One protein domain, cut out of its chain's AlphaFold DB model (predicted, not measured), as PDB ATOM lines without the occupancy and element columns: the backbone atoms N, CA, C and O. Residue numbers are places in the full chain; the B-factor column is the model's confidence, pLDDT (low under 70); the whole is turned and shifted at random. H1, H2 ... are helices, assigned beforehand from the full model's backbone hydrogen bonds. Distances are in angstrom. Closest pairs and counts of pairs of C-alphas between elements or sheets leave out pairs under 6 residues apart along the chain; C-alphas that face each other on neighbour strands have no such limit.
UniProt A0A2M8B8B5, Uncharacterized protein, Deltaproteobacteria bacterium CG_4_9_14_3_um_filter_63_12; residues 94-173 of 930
ATOM      1  N   THR A  94      24.400  47.074 -14.414       72.25
ATOM      2  CA  THR A  94      24.873  45.709 -14.159       72.25
ATOM      3  C   THR A  94      23.835  44.772 -13.532       72.25
ATOM      4  O   THR A  94      23.823  43.593 -13.878       72.25
ATOM      5  N   GLN A  95      22.966  45.246 -12.635       75.56
ATOM      6  CA  GLN A  95      21.941  44.403 -12.004       75.56
ATOM      7  C   GLN A  95      20.817  44.065 -12.984       75.56
ATOM      8  O   GLN A  95      20.383  42.917 -13.049       75.56
ATOM      9  N   LEU A  96      20.415  45.032 -13.813       80.00
ATOM     10  CA  LEU A  96      19.433  44.813 -14.873       80.00
ATOM     11  C   LEU A  96      19.942  43.809 -15.918       80.00
ATOM     12  O   LEU A  96      19.199  42.920 -16.325       80.00
ATOM     13  N   ASP A  97      21.212  43.919 -16.318       82.06
ATOM     14  CA  ASP A  97      21.829  42.972 -17.252       82.06
ATOM     15  C   ASP A  97      21.933  41.562 -16.644       82.06
ATOM     16  O   ASP A  97      21.649  40.578 -17.324       82.06
ATOM     17  N   THR A  98      22.278  41.455 -15.356       85.19
ATOM     18  CA  THR A  98      22.373  40.166 -14.644       85.19
ATOM     19  C   THR A  98      21.006  39.491 -14.523       85.19
ATOM     20  O   THR A  98      20.872  38.309 -14.831       85.19
ATOM     21  N   TYR A  99      19.972  40.249 -14.149       88.25
ATOM     22  CA  TYR A  99      18.603  39.742 -14.081       88.25
ATOM     23  C   TYR A  99      18.086  39.314 -15.458       88.25
ATOM     24  O   TYR A  99      17.518  38.236 -15.604       88.25
ATOM     25  N   ARG A 100      18.328  40.127 -16.495       87.38
ATOM     26  CA  ARG A 100      17.924  39.802 -17.868       87.38
ATOM     27  C   ARG A 100      18.573  38.509 -18.357       87.38
ATOM     28  O   ARG A 100      17.869  37.669 -18.905       87.38
ATOM     29  N   LEU A 101      19.877  38.331 -18.132       89.44
ATOM     30  CA  LEU A 101      20.586  37.100 -18.498       89.44
ATOM     31  C   LEU A 101      20.007  35.874 -17.781       89.44
ATOM     32  O   LEU A 101      19.821  34.836 -18.409       89.44
ATOM     33  N   PHE A 102      19.669  36.006 -16.497       92.06
ATOM     34  CA  PHE A 102      19.056  34.928 -15.724       92.06
ATOM     35  C   PHE A 102      17.655  34.554 -16.241       92.06
ATOM     36  O   PHE A 102      17.348  33.378 -16.419       92.06
ATOM     37  N   VAL A 103      16.817  35.546 -16.556       88.88
ATOM     38  CA  VAL A 103      15.485  35.336 -17.154       88.88
ATOM     39  C   VAL A 103      15.586  34.675 -18.536       88.88
ATOM     40  O   VAL A 103      14.833  33.745 -18.834       88.88
ATOM     41  N   GLU A 104      16.540  35.108 -19.365       88.12
ATOM     42  CA  GLU A 104      16.813  34.498 -20.672       88.12
ATOM     43  C   GLU A 104      17.255  33.031 -20.539       88.12
ATOM     44  O   GLU A 104      16.845  32.184 -21.332       88.12
ATOM     45  N   GLU A 105      18.043  32.708 -19.515       91.00
ATOM     46  CA  GLU A 105      18.507  31.346 -19.243       91.00
ATOM     47  C   GLU A 105      17.394  30.411 -18.748       91.00
ATOM     48  O   GLU A 105      17.398  29.211 -19.043       91.00
ATOM     49  N   LEU A 106      16.387  30.959 -18.069       86.25
ATOM     50  CA  LEU A 106      15.149  30.251 -17.742       86.25
ATOM     51  C   LEU A 106      14.231  30.065 -18.965       86.25
ATOM     52  O   LEU A 106      13.245  29.341 -18.884       86.25
ATOM     53  N   GLY A 107      14.546  30.669 -20.117       86.94
ATOM     54  CA  GLY A 107      13.702  30.613 -21.313       86.94
ATOM     55  C   GLY A 107      12.431  31.460 -21.202       86.94
ATOM     56  O   GLY A 107      11.485  31.252 -21.966       86.94
ATOM     57  N   LEU A 108      12.400  32.408 -20.262       85.69
ATOM     58  CA  LEU A 108      11.260  33.281 -20.008       85.69
ATOM     59  C   LEU A 108      11.366  34.575 -20.836       85.69
ATOM     60  O   LEU A 108      12.467  35.085 -21.060       85.69
ATOM     61  N   PRO A 109      10.242  35.138 -21.316       80.94
ATOM     62  CA  PRO A 109      10.258  36.419 -22.012       80.94
ATOM     63  C   PRO A 109      10.465  37.576 -21.021       80.94
ATOM     64  O   PRO A 109       9.746  37.673 -20.031       80.94
ATOM     65  N   PHE A 110      11.414  38.469 -21.321       82.62
ATOM     66  CA  PHE A 110      11.629  39.719 -20.579       82.62
ATOM     67  C   PHE A 110      10.792  40.862 -21.188       82.62
ATOM     68  O   PHE A 110      10.855  41.113 -22.397       82.62
ATOM     69  N   HIS A 111      10.015  41.565 -20.368       80.88
ATOM     70  CA  HIS A 111       9.087  42.631 -20.750       80.88
ATOM     71  C   HIS A 111       9.422  43.975 -20.078       80.88
ATOM     72  O   HIS A 111       9.974  44.021 -18.983       80.88
ATOM     73  N   ASP A 112       8.987  45.086 -20.690       64.25
ATOM     74  CA  ASP A 112       9.217  46.473 -20.221       64.25
ATOM     75  C   ASP A 112       8.557  46.817 -18.852       64.25
ATOM     76  O   ASP A 112       8.537  47.973 -18.436       64.25
ATOM     77  N   GLY A 113       7.995  45.833 -18.139       65.19
ATOM     78  CA  GLY A 113       7.453  45.958 -16.779       65.19
ATOM     79  C   GLY A 113       8.178  45.114 -15.721       65.19
ATOM     80  O   GLY A 113       7.900  45.283 -14.531       65.19
ATOM     81  N   ASP A 114       9.111  44.251 -16.133       69.88
ATOM     82  CA  ASP A 114       9.772  43.267 -15.261       69.88
ATOM     83  C   ASP A 114      10.814  43.900 -14.336       69.88
ATOM     84  O   ASP A 114      11.218  43.300 -13.345       69.88
ATOM     85  N   GLU A 115      11.181  45.158 -14.588       67.88
ATOM     86  CA  GLU A 115      12.042  45.960 -13.711       67.88
ATOM     87  C   GLU A 115      11.489  46.062 -12.279       67.88
ATOM     88  O   GLU A 115      12.242  46.287 -11.337       67.88
ATOM     89  N   ARG A 116      10.176  45.854 -12.095       65.25
ATOM     90  CA  ARG A 116       9.514  45.847 -10.781       65.25
ATOM     91  C   ARG A 116       9.746  44.568  -9.975       65.25
ATOM     92  O   ARG A 116       9.546  44.600  -8.765       65.25
ATOM     93  N   ALA A 117      10.131  43.467 -10.623       64.88
ATOM     94  CA  ALA A 117      10.468  42.204  -9.960       64.88
ATOM     95  C   ALA A 117      11.919  42.191  -9.442       64.88
ATOM     96  O   ALA A 117      12.275  41.389  -8.581       64.88
ATOM     97  N   ILE A 118      12.751  43.122  -9.922       72.00
ATOM     98  CA  ILE A 118      14.159  43.245  -9.543       72.00
ATOM     99  C   ILE A 118      14.255  43.920  -8.174       72.00
ATOM    100  O   ILE A 118      14.292  45.145  -8.054       72.00
ATOM    101  N   THR A 119      14.294  43.104  -7.126       74.12
ATOM    102  CA  THR A 119      14.545  43.548  -5.749       74.12
ATOM    103  C   THR A 119      15.940  43.106  -5.292       74.12
ATOM    104  O   THR A 119      16.470  42.131  -5.832       74.12
ATOM    105  N   PRO A 120      16.553  43.760  -4.285       69.25
ATOM    106  CA  PRO A 120      17.841  43.321  -3.742       69.25
ATOM    107  C   PRO A 120      17.844  41.852  -3.291       69.25
ATOM    108  O   PRO A 120      18.800  41.135  -3.568       69.25
ATOM    109  N   GLY A 121      16.751  41.377  -2.679       66.12
ATOM    110  CA  GLY A 121      16.608  39.974  -2.269       66.12
ATOM    111  C   GLY A 121      16.581  39.008  -3.454       66.12
ATOM    112  O   GLY A 121      17.273  37.995  -3.442       66.12
ATOM    113  N   VAL A 122      15.862  39.362  -4.523       78.56
ATOM    114  CA  VAL A 122      15.848  38.580  -5.769       78.56
ATOM    115  C   VAL A 122      17.242  38.531  -6.402       78.56
ATOM    116  O   VAL A 122      17.698  37.458  -6.786       78.56
ATOM    117  N   MET A 123      17.962  39.655  -6.457       84.06
ATOM    118  CA  MET A 123      19.325  39.686  -7.006       84.06
ATOM    119  C   MET A 123      20.320  38.874  -6.171       84.06
ATOM    120  O   MET A 123      21.135  38.153  -6.741       84.06
ATOM    121  N   HIS A 124      20.225  38.937  -4.841       79.50
ATOM    122  CA  HIS A 124      21.062  38.137  -3.949       79.50
ATOM    123  C   HIS A 124      20.845  36.635  -4.162       79.50
ATOM    124  O   HIS A 124      21.806  35.880  -4.300       79.50
ATOM    125  N   LEU A 125      19.587  36.201  -4.265       79.12
ATOM    126  CA  LEU A 125      19.256  34.801  -4.526       79.12
ATOM    127  C   LEU A 125      19.712  34.357  -5.918       79.12
ATOM    128  O   LEU A 125      20.228  33.255  -6.064       79.12
ATOM    129  N   ILE A 126      19.617  35.218  -6.935       89.56
ATOM    130  CA  ILE A 126      20.170  34.928  -8.267       89.56
ATOM    131  C   ILE A 126      21.689  34.704  -8.199       89.56
ATOM    132  O   ILE A 126      22.198  33.789  -8.852       89.56
ATOM    133  N   GLU A 127      22.427  35.491  -7.414       86.38
ATOM    134  CA  GLU A 127      23.871  35.298  -7.211       86.38
ATOM    135  C   GLU A 127      24.188  34.002  -6.446       86.38
ATOM    136  O   GLU A 127      25.117  33.273  -6.818       86.38
ATOM    137  N   GLN A 128      23.391  33.665  -5.427       85.69
ATOM    138  CA  GLN A 128      23.505  32.387  -4.721       85.69
ATOM    139  C   GLN A 128      23.270  31.204  -5.669       85.69
ATOM    140  O   GLN A 128      24.092  30.292  -5.722       85.69
ATOM    141  N   ILE A 129      22.224  31.252  -6.502       89.62
ATOM    142  CA  ILE A 129      21.935  30.214  -7.505       89.62
ATOM    143  C   ILE A 129      23.093  30.081  -8.498       89.62
ATOM    144  O   ILE A 129      23.506  28.970  -8.822       89.62
ATOM    145  N   HIS A 130      23.679  31.193  -8.952       88.25
ATOM    146  CA  HIS A 130      24.819  31.160  -9.875       88.25
ATOM    147  C   HIS A 130      26.061  30.474  -9.310       88.25
ATOM    148  O   HIS A 130      26.872  29.958 -10.080       88.25
ATOM    149  N   THR A 131      26.229  30.497  -7.991       86.19
ATOM    150  CA  THR A 131      27.382  29.906  -7.306       86.19
ATOM    151  C   THR A 131      27.076  28.541  -6.684       86.19
ATOM    152  O   THR A 131      27.997  27.887  -6.190       86.19
ATOM    153  N   ASN A 132      25.822  28.080  -6.757       87.69
ATOM    154  CA  ASN A 132      25.382  26.810  -6.194       87.69
ATOM    155  C   ASN A 132      25.886  25.615  -7.035       87.69
ATOM    156  O   ASN A 132      25.789  25.648  -8.264       87.69
ATOM    157  N   PRO A 133      26.413  24.539  -6.417       85.56
ATOM    158  CA  PRO A 133      26.836  23.339  -7.142       85.56
ATOM    159  C   PRO A 133      25.697  22.611  -7.876       85.56
ATOM    160  O   PRO A 133      25.993  21.900  -8.832       85.56
ATOM    161  N   TYR A 134      24.436  22.821  -7.480       88.38
ATOM    162  CA  TYR A 134      23.227  22.241  -8.092       88.38
ATOM    163  C   TYR A 134      22.443  23.255  -8.936       88.38
ATOM    164  O   TYR A 134      21.215  23.226  -9.033       88.38
ATOM    165  N   ARG A 135      23.153  24.234  -9.500       90.38
ATOM    166  CA  ARG A 135      22.566  25.333 -10.269       90.38
ATOM    167  C   ARG A 135      21.642  24.856 -11.389       90.38
ATOM    168  O   ARG A 135      20.584  25.450 -11.583       90.38
ATOM    169  N   ASP A 136      22.042  23.832 -12.137       87.19
ATOM    170  CA  ASP A 136      21.287  23.380 -13.307       87.19
ATOM    171  C   ASP A 136      19.952  22.742 -12.886       87.19
ATOM    172  O   ASP A 136      18.916  23.024 -13.490       87.19
ATOM    173  N   GLU A 137      19.945  21.988 -11.788       87.38
ATOM    174  CA  GLU A 137      18.746  21.401 -11.189       87.38
ATOM    175  C   GLU A 137      17.800  22.471 -10.618       87.38
ATOM    176  O   GLU A 137      16.581  22.378 -10.785       87.38
ATOM    177  N   ILE A 138      18.346  23.524  -9.999       86.06
ATOM    178  CA  ILE A 138      17.562  24.667  -9.504       86.06
ATOM    179  C   ILE A 138      16.911  25.422 -10.672       86.06
ATOM    180  O   ILE A 138      15.732  25.779 -10.600       86.06
ATOM    181  N   LEU A 139      17.642  25.647 -11.769       89.88
ATOM    182  CA  LEU A 139      17.094  26.290 -12.967       89.88
ATOM    183  C   LEU A 139      15.980  25.451 -13.605       89.88
ATOM    184  O   LEU A 139      14.968  26.011 -14.028       89.88
ATOM    185  N   ASP A 140      16.126  24.126 -13.650       85.38
ATOM    186  CA  ASP A 140      15.080  23.225 -14.144       85.38
ATOM    187  C   ASP A 140      13.825  23.253 -13.267       85.38
ATOM    188  O   ASP A 140      12.708  23.303 -13.792       85.38
ATOM    189  N   HIS A 141      13.988  23.307 -11.943       86.69
ATOM    190  CA  HIS A 141      12.863  23.479 -11.030       86.69
ATOM    191  C   HIS A 141      12.155  24.822 -11.266       86.69
ATOM    192  O   HIS A 141      10.940  24.847 -11.470       86.69
ATOM    193  N   LEU A 142      12.902  25.927 -11.343       87.00
ATOM    194  CA  LEU A 142      12.352  27.268 -11.576       87.00
ATOM    195  C   LEU A 142      11.585  27.382 -12.899       87.00
ATOM    196  O   LEU A 142      10.530  28.013 -12.935       87.00
ATOM    197  N   ARG A 143      12.050  26.714 -13.964       87.12
ATOM    198  CA  ARG A 143      11.329  26.634 -15.251       87.12
ATOM    199  C   ARG A 143       9.938  26.013 -15.122       87.12
ATOM    200  O   ARG A 143       9.062  26.328 -15.924       87.12
ATOM    201  N   SER A 144       9.734  25.127 -14.146       80.75
ATOM    202  CA  SER A 144       8.449  24.458 -13.918       80.75
ATOM    203  C   SER A 144       7.474  25.275 -13.064       80.75
ATOM    204  O   SER A 144       6.265  25.139 -13.245       80.75
ATOM    205  N   VAL A 145       7.980  26.144 -12.178       79.56
ATOM    206  CA  VAL A 145       7.162  26.874 -11.188       79.56
ATOM    207  C   VAL A 145       6.974  28.365 -11.491       79.56
ATOM    208  O   VAL A 145       6.038  28.968 -10.971       79.56
ATOM    209  N   ALA A 146       7.812  28.972 -12.339       80.94
ATOM    210  CA  ALA A 146       7.727  30.389 -12.698       80.94
ATOM    211  C   ALA A 146       7.477  30.565 -14.212       80.94
ATOM    212  O   ALA A 146       8.429  30.659 -14.985       80.94
ATOM    213  N   PRO A 147       6.213  30.629 -14.676       74.12
ATOM    214  CA  PRO A 147       5.891  30.711 -16.104       74.12
ATOM    215  C   PRO A 147       6.147  32.098 -16.722       74.12
ATOM    216  O   PRO A 147       6.092  32.240 -17.949       74.12
ATOM    217  N   ARG A 148       6.399  33.136 -15.908       78.81
ATOM    218  CA  ARG A 148       6.737  34.502 -16.346       78.81
ATOM    219  C   ARG A 148       7.832  35.119 -15.478       78.81
ATOM    220  O   ARG A 148       7.958  34.805 -14.300       78.81
ATOM    221  N   ALA A 149       8.581  36.064 -16.048       76.31
ATOM    222  CA  ALA A 149       9.669  36.760 -15.358       76.31
ATOM    223  C   ALA A 149       9.207  37.568 -14.130       76.31
ATOM    224  O   ALA A 149       9.964  37.710 -13.178       76.31
ATOM    225  N   THR A 150       7.966  38.066 -14.116       77.56
ATOM    226  CA  THR A 150       7.382  38.763 -12.952       77.56
ATOM    227  C   THR A 150       7.123  37.856 -11.754       77.56
ATOM    228  O   THR A 150       6.941  38.359 -10.649       77.56
ATOM    229  N   ASP A 151       7.103  36.539 -11.966       79.44
ATOM    230  CA  ASP A 151       6.759  35.549 -10.942       79.44
ATOM    231  C   ASP A 151       8.013  35.061 -10.183       79.44
ATOM    232  O   ASP A 151       7.918  34.263  -9.247       79.44
ATOM    233  N   LEU A 152       9.197  35.576 -10.546       79.62
ATOM    234  CA  LEU A 152      10.462  35.375  -9.837       79.62
ATOM    235  C   LEU A 152      10.504  36.234  -8.567       79.62
ATOM    236  O   LEU A 152      11.174  37.261  -8.485       79.62
ATOM    237  N   THR A 153       9.740  35.805  -7.567       81.44
ATOM    238  CA  THR A 153       9.744  36.388  -6.223       81.44
ATOM    239  C   THR A 153      10.837  35.761  -5.355       81.44
ATOM    240  O   THR A 153      11.276  34.638  -5.612       81.44
ATOM    241  N   THR A 154      11.240  36.454  -4.286       75.25
ATOM    242  CA  THR A 154      12.177  35.938  -3.271       75.25
ATOM    243  C   THR A 154      11.756  34.556  -2.765       75.25
ATOM    244  O   THR A 154      12.567  33.640  -2.733       75.25
ATOM    245  N   GLN A 155      10.462  34.374  -2.483       75.62
ATOM    246  CA  GLN A 155       9.914  33.116  -1.976       75.62
ATOM    247  C   GLN A 155      10.099  31.953  -2.961       75.62
ATOM    248  O   GLN A 155      10.484  30.859  -2.561       75.62
ATOM    249  N   ASN A 156       9.834  32.177  -4.252       80.12
ATOM    250  CA  ASN A 156       9.940  31.120  -5.261       80.12
ATOM    251  C   ASN A 156      11.400  30.711  -5.504       80.12
ATOM    252  O   ASN A 156      11.685  29.533  -5.702       80.12
ATOM    253  N   LEU A 157      12.323  31.675  -5.448       84.81
ATOM    254  CA  LEU A 157      13.760  31.424  -5.568       84.81
ATOM    255  C   LEU A 157      14.316  30.685  -4.340       84.81
ATOM    256  O   LEU A 157      15.074  29.733  -4.503       84.81
ATOM    257  N   GLU A 158      13.904  31.067  -3.126       83.25
ATOM    258  CA  GLU A 158      14.291  30.385  -1.880       83.25
ATOM    259  C   GLU A 158      13.767  28.950  -1.810       83.25
ATOM    260  O   GLU A 158      14.504  28.043  -1.422       83.25
ATOM    261  N   ASN A 159      12.514  28.722  -2.207       83.75
ATOM    262  CA  ASN A 159      11.938  27.378  -2.232       83.75
ATOM    263  C   ASN A 159      12.716  26.468  -3.194       83.75
ATOM    264  O   ASN A 159      13.093  25.363  -2.817       83.75
ATOM    265  N   ALA A 160      13.040  26.960  -4.395       84.44
ATOM    266  CA  ALA A 160      13.802  26.196  -5.379       84.44
ATOM    267  C   ALA A 160      15.219  25.837  -4.894       84.44
ATOM    268  O   ALA A 160      15.689  24.725  -5.129       84.44
ATOM    269  N   LEU A 161      15.893  26.762  -4.201       82.50
ATOM    270  CA  LEU A 161      17.193  26.517  -3.566       82.50
ATOM    271  C   LEU A 161      17.093  25.423  -2.491       82.50
ATOM    272  O   LEU A 161      17.837  24.444  -2.535       82.50
ATOM    273  N   ASN A 162      16.146  25.561  -1.562       84.38
ATOM    274  CA  ASN A 162      16.002  24.642  -0.434       84.38
ATOM    275  C   ASN A 162      15.601  23.227  -0.871       84.38
ATOM    276  O   ASN A 162      16.160  22.249  -0.374       84.38
ATOM    277  N   ASP A 163      14.661  23.102  -1.807       81.56
ATOM    278  CA  ASP A 163      14.143  21.800  -2.235       81.56
ATOM    279  C   ASP A 163      15.234  20.941  -2.892       81.56
ATOM    280  O   ASP A 163      15.327  19.734  -2.642       81.56
ATOM    281  N   ILE A 164      16.112  21.563  -3.684       83.69
ATOM    282  CA  ILE A 164      17.213  20.868  -4.357       83.69
ATOM    283  C   ILE A 164      18.355  20.544  -3.386       83.69
ATOM    284  O   ILE A 164      18.902  19.440  -3.439       83.69
ATOM    285  N   GLU A 165      18.686  21.437  -2.451       77.44
ATOM    286  CA  GLU A 165      19.725  21.167  -1.448       77.44
ATOM    287  C   GLU A 165      19.334  20.033  -0.489       77.44
ATOM    288  O   GLU A 165      20.160  19.173  -0.166       77.44
ATOM    289  N   VAL A 166      18.060  19.968  -0.089       74.94
ATOM    290  CA  VAL A 166      17.526  18.874   0.736       74.94
ATOM    291  C   VAL A 166      17.541  17.548  -0.029       74.94
ATOM    292  O   VAL A 166      17.942  16.521   0.528       74.94
ATOM    293  N   ALA A 167      17.164  17.553  -1.311       69.56
ATOM    294  CA  ALA A 167      17.216  16.360  -2.155       69.56
ATOM    295  C   ALA A 167      18.659  15.856  -2.355       69.56
ATOM    296  O   ALA A 167      18.926  14.651  -2.273       69.56
ATOM    297  N   ALA A 168      19.614  16.766  -2.549       69.62
ATOM    298  CA  ALA A 168      21.020  16.421  -2.702       69.62
ATOM    299  C   ALA A 168      21.623  15.817  -1.422       69.62
ATOM    300  O   ALA A 168      22.309  14.794  -1.486       69.62
ATOM    301  N   ALA A 169      21.306  16.380  -0.249       65.75
ATOM    302  CA  ALA A 169      21.760  15.853   1.038       65.75
ATOM    303  C   ALA A 169      21.245  14.424   1.305       65.75
ATOM    304  O   ALA A 169      21.994  13.576   1.792       65.75
ATOM    305  N   ALA A 170      19.997  14.128   0.924       62.50
ATOM    306  CA  ALA A 170      19.421  12.788   1.050       62.50
ATOM    307  C   ALA A 170      20.104  11.755   0.132       62.50
ATOM    308  O   ALA A 170      20.246  10.585   0.493       62.50
ATOM    309  N   THR A 171      20.564  12.187  -1.044       59.91
ATOM    310  CA  THR A 171      21.225  11.315  -2.027       59.91
ATOM    311  C   THR A 171      22.654  10.958  -1.595       59.91
ATOM    312  O   THR A 171      23.084   9.812  -1.741       59.91
ATOM    313  N   ASP A 172      23.361  11.907  -0.976       52.59
ATOM    314  CA  ASP A 172      24.720  11.722  -0.448       52.59
ATOM    315  C   ASP A 172      24.771  10.809   0.798       52.59
ATOM    316  O   ASP A 172      25.764  10.106   1.022       52.59
ATOM    317  N   GLU A 173      23.706  10.776   1.608       53.12
ATOM    318  CA  GLU A 173      23.567   9.817   2.715       53.12
ATOM    319  C   GLU A 173      23.278   8.390   2.222       53.12
ATOM    320  O   GLU A 173      23.833   7.429   2.763       53.12
TER     321      GLU A 173
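What this domain is: This is residues 94 to 173 of the 930 residues of an uncharacterized protein of Deltaproteobacteria bacterium CG_4_9_14_3_um_filter_63_12 (UniProt A0A2M8B8B5). One long helix, H4, makes much of the length of this domain, and two shorter helices pack on its first part: H2 runs roughly along it and H3 crosses it, while H1 packs on H2 alone, at a steep tilt and apart from H4. Past residue 164, H4 runs on beyond the others as an arm, and the long loop of residues 106 to 119 lies at the opposite end of the longest axis. The printed part has 80 residues with four named helices, in the order H1, H2, H3, H4, and no named strand; the class is all helix. The whole is compact, with a radius of gyration of the C-alphas of 12.5 A, and spans 45 by 22 by 19 A.

How they stand to each other: Start at H1, residues 94 to 105, and look for H2, residues 120 to 131, which touches it with residues 123 to 126 alone; their closest C-alphas, of Tyr 99 and Met 123, are 7.1 A apart. The two run the same way at a steep tilt of 58 degrees. Next find H3, residues 135 to 145, close to H2 but not clearly touching it; their closest C-alphas, of Ile 129 and Arg 135, are 5.6 A apart. H1 and H3 are only just apart, 8.2 A at the closest. Last comes H4, residues 154 to 173, which touches H2 with residues 154 to 161 alone; the closest C-alphas, of Val 122 and Thr 154, are 5.2 A apart, at a shallow tilt of 28 degrees, the same way. H4 touches H3 with residues 156 to 164 alone; the closest C-alphas, of Ile 138 and Ala 160, are 5.8 A apart, at a steep tilt of 52 degrees, opposite ways. H1 and H4 are apart. The helix packing is mostly crossed, but only just: 1 of the 3 touching pairs is at a shallow tilt. Every O i to N i+4 pair is within hydrogen-bond range in H1 and H2; in H3 it is 6 of 7 and in H4 15 of 16.

Where its parts are: Find C-alpha 94 at (24.873, 45.709, -14.159); from there H1 runs 16.5 A to C-alpha 105. H2 begins at C-alpha 120, at (17.841, 43.321, -3.742), and runs 16.8 A to C-alpha 131. H3 covers 15.5 A from C-alpha 135 to C-alpha 145. H4, the longest helix, runs 29.1 A from C-alpha 154 to C-alpha 173, at (23.567, 9.817, 2.715).

The domain as a whole: The two C-alphas farthest apart, of Asp 112 and Glu 173, are 45.6 A apart. The printed part has no cut. The link from H1 to H2 is long, with 14 residues; H2 to H3 is tight and H3 to H4 short. The mean pLDDT of the printed part is 79.6, and it is under 70 at residues 112 to 117, 120 to 121 and 167 to 173.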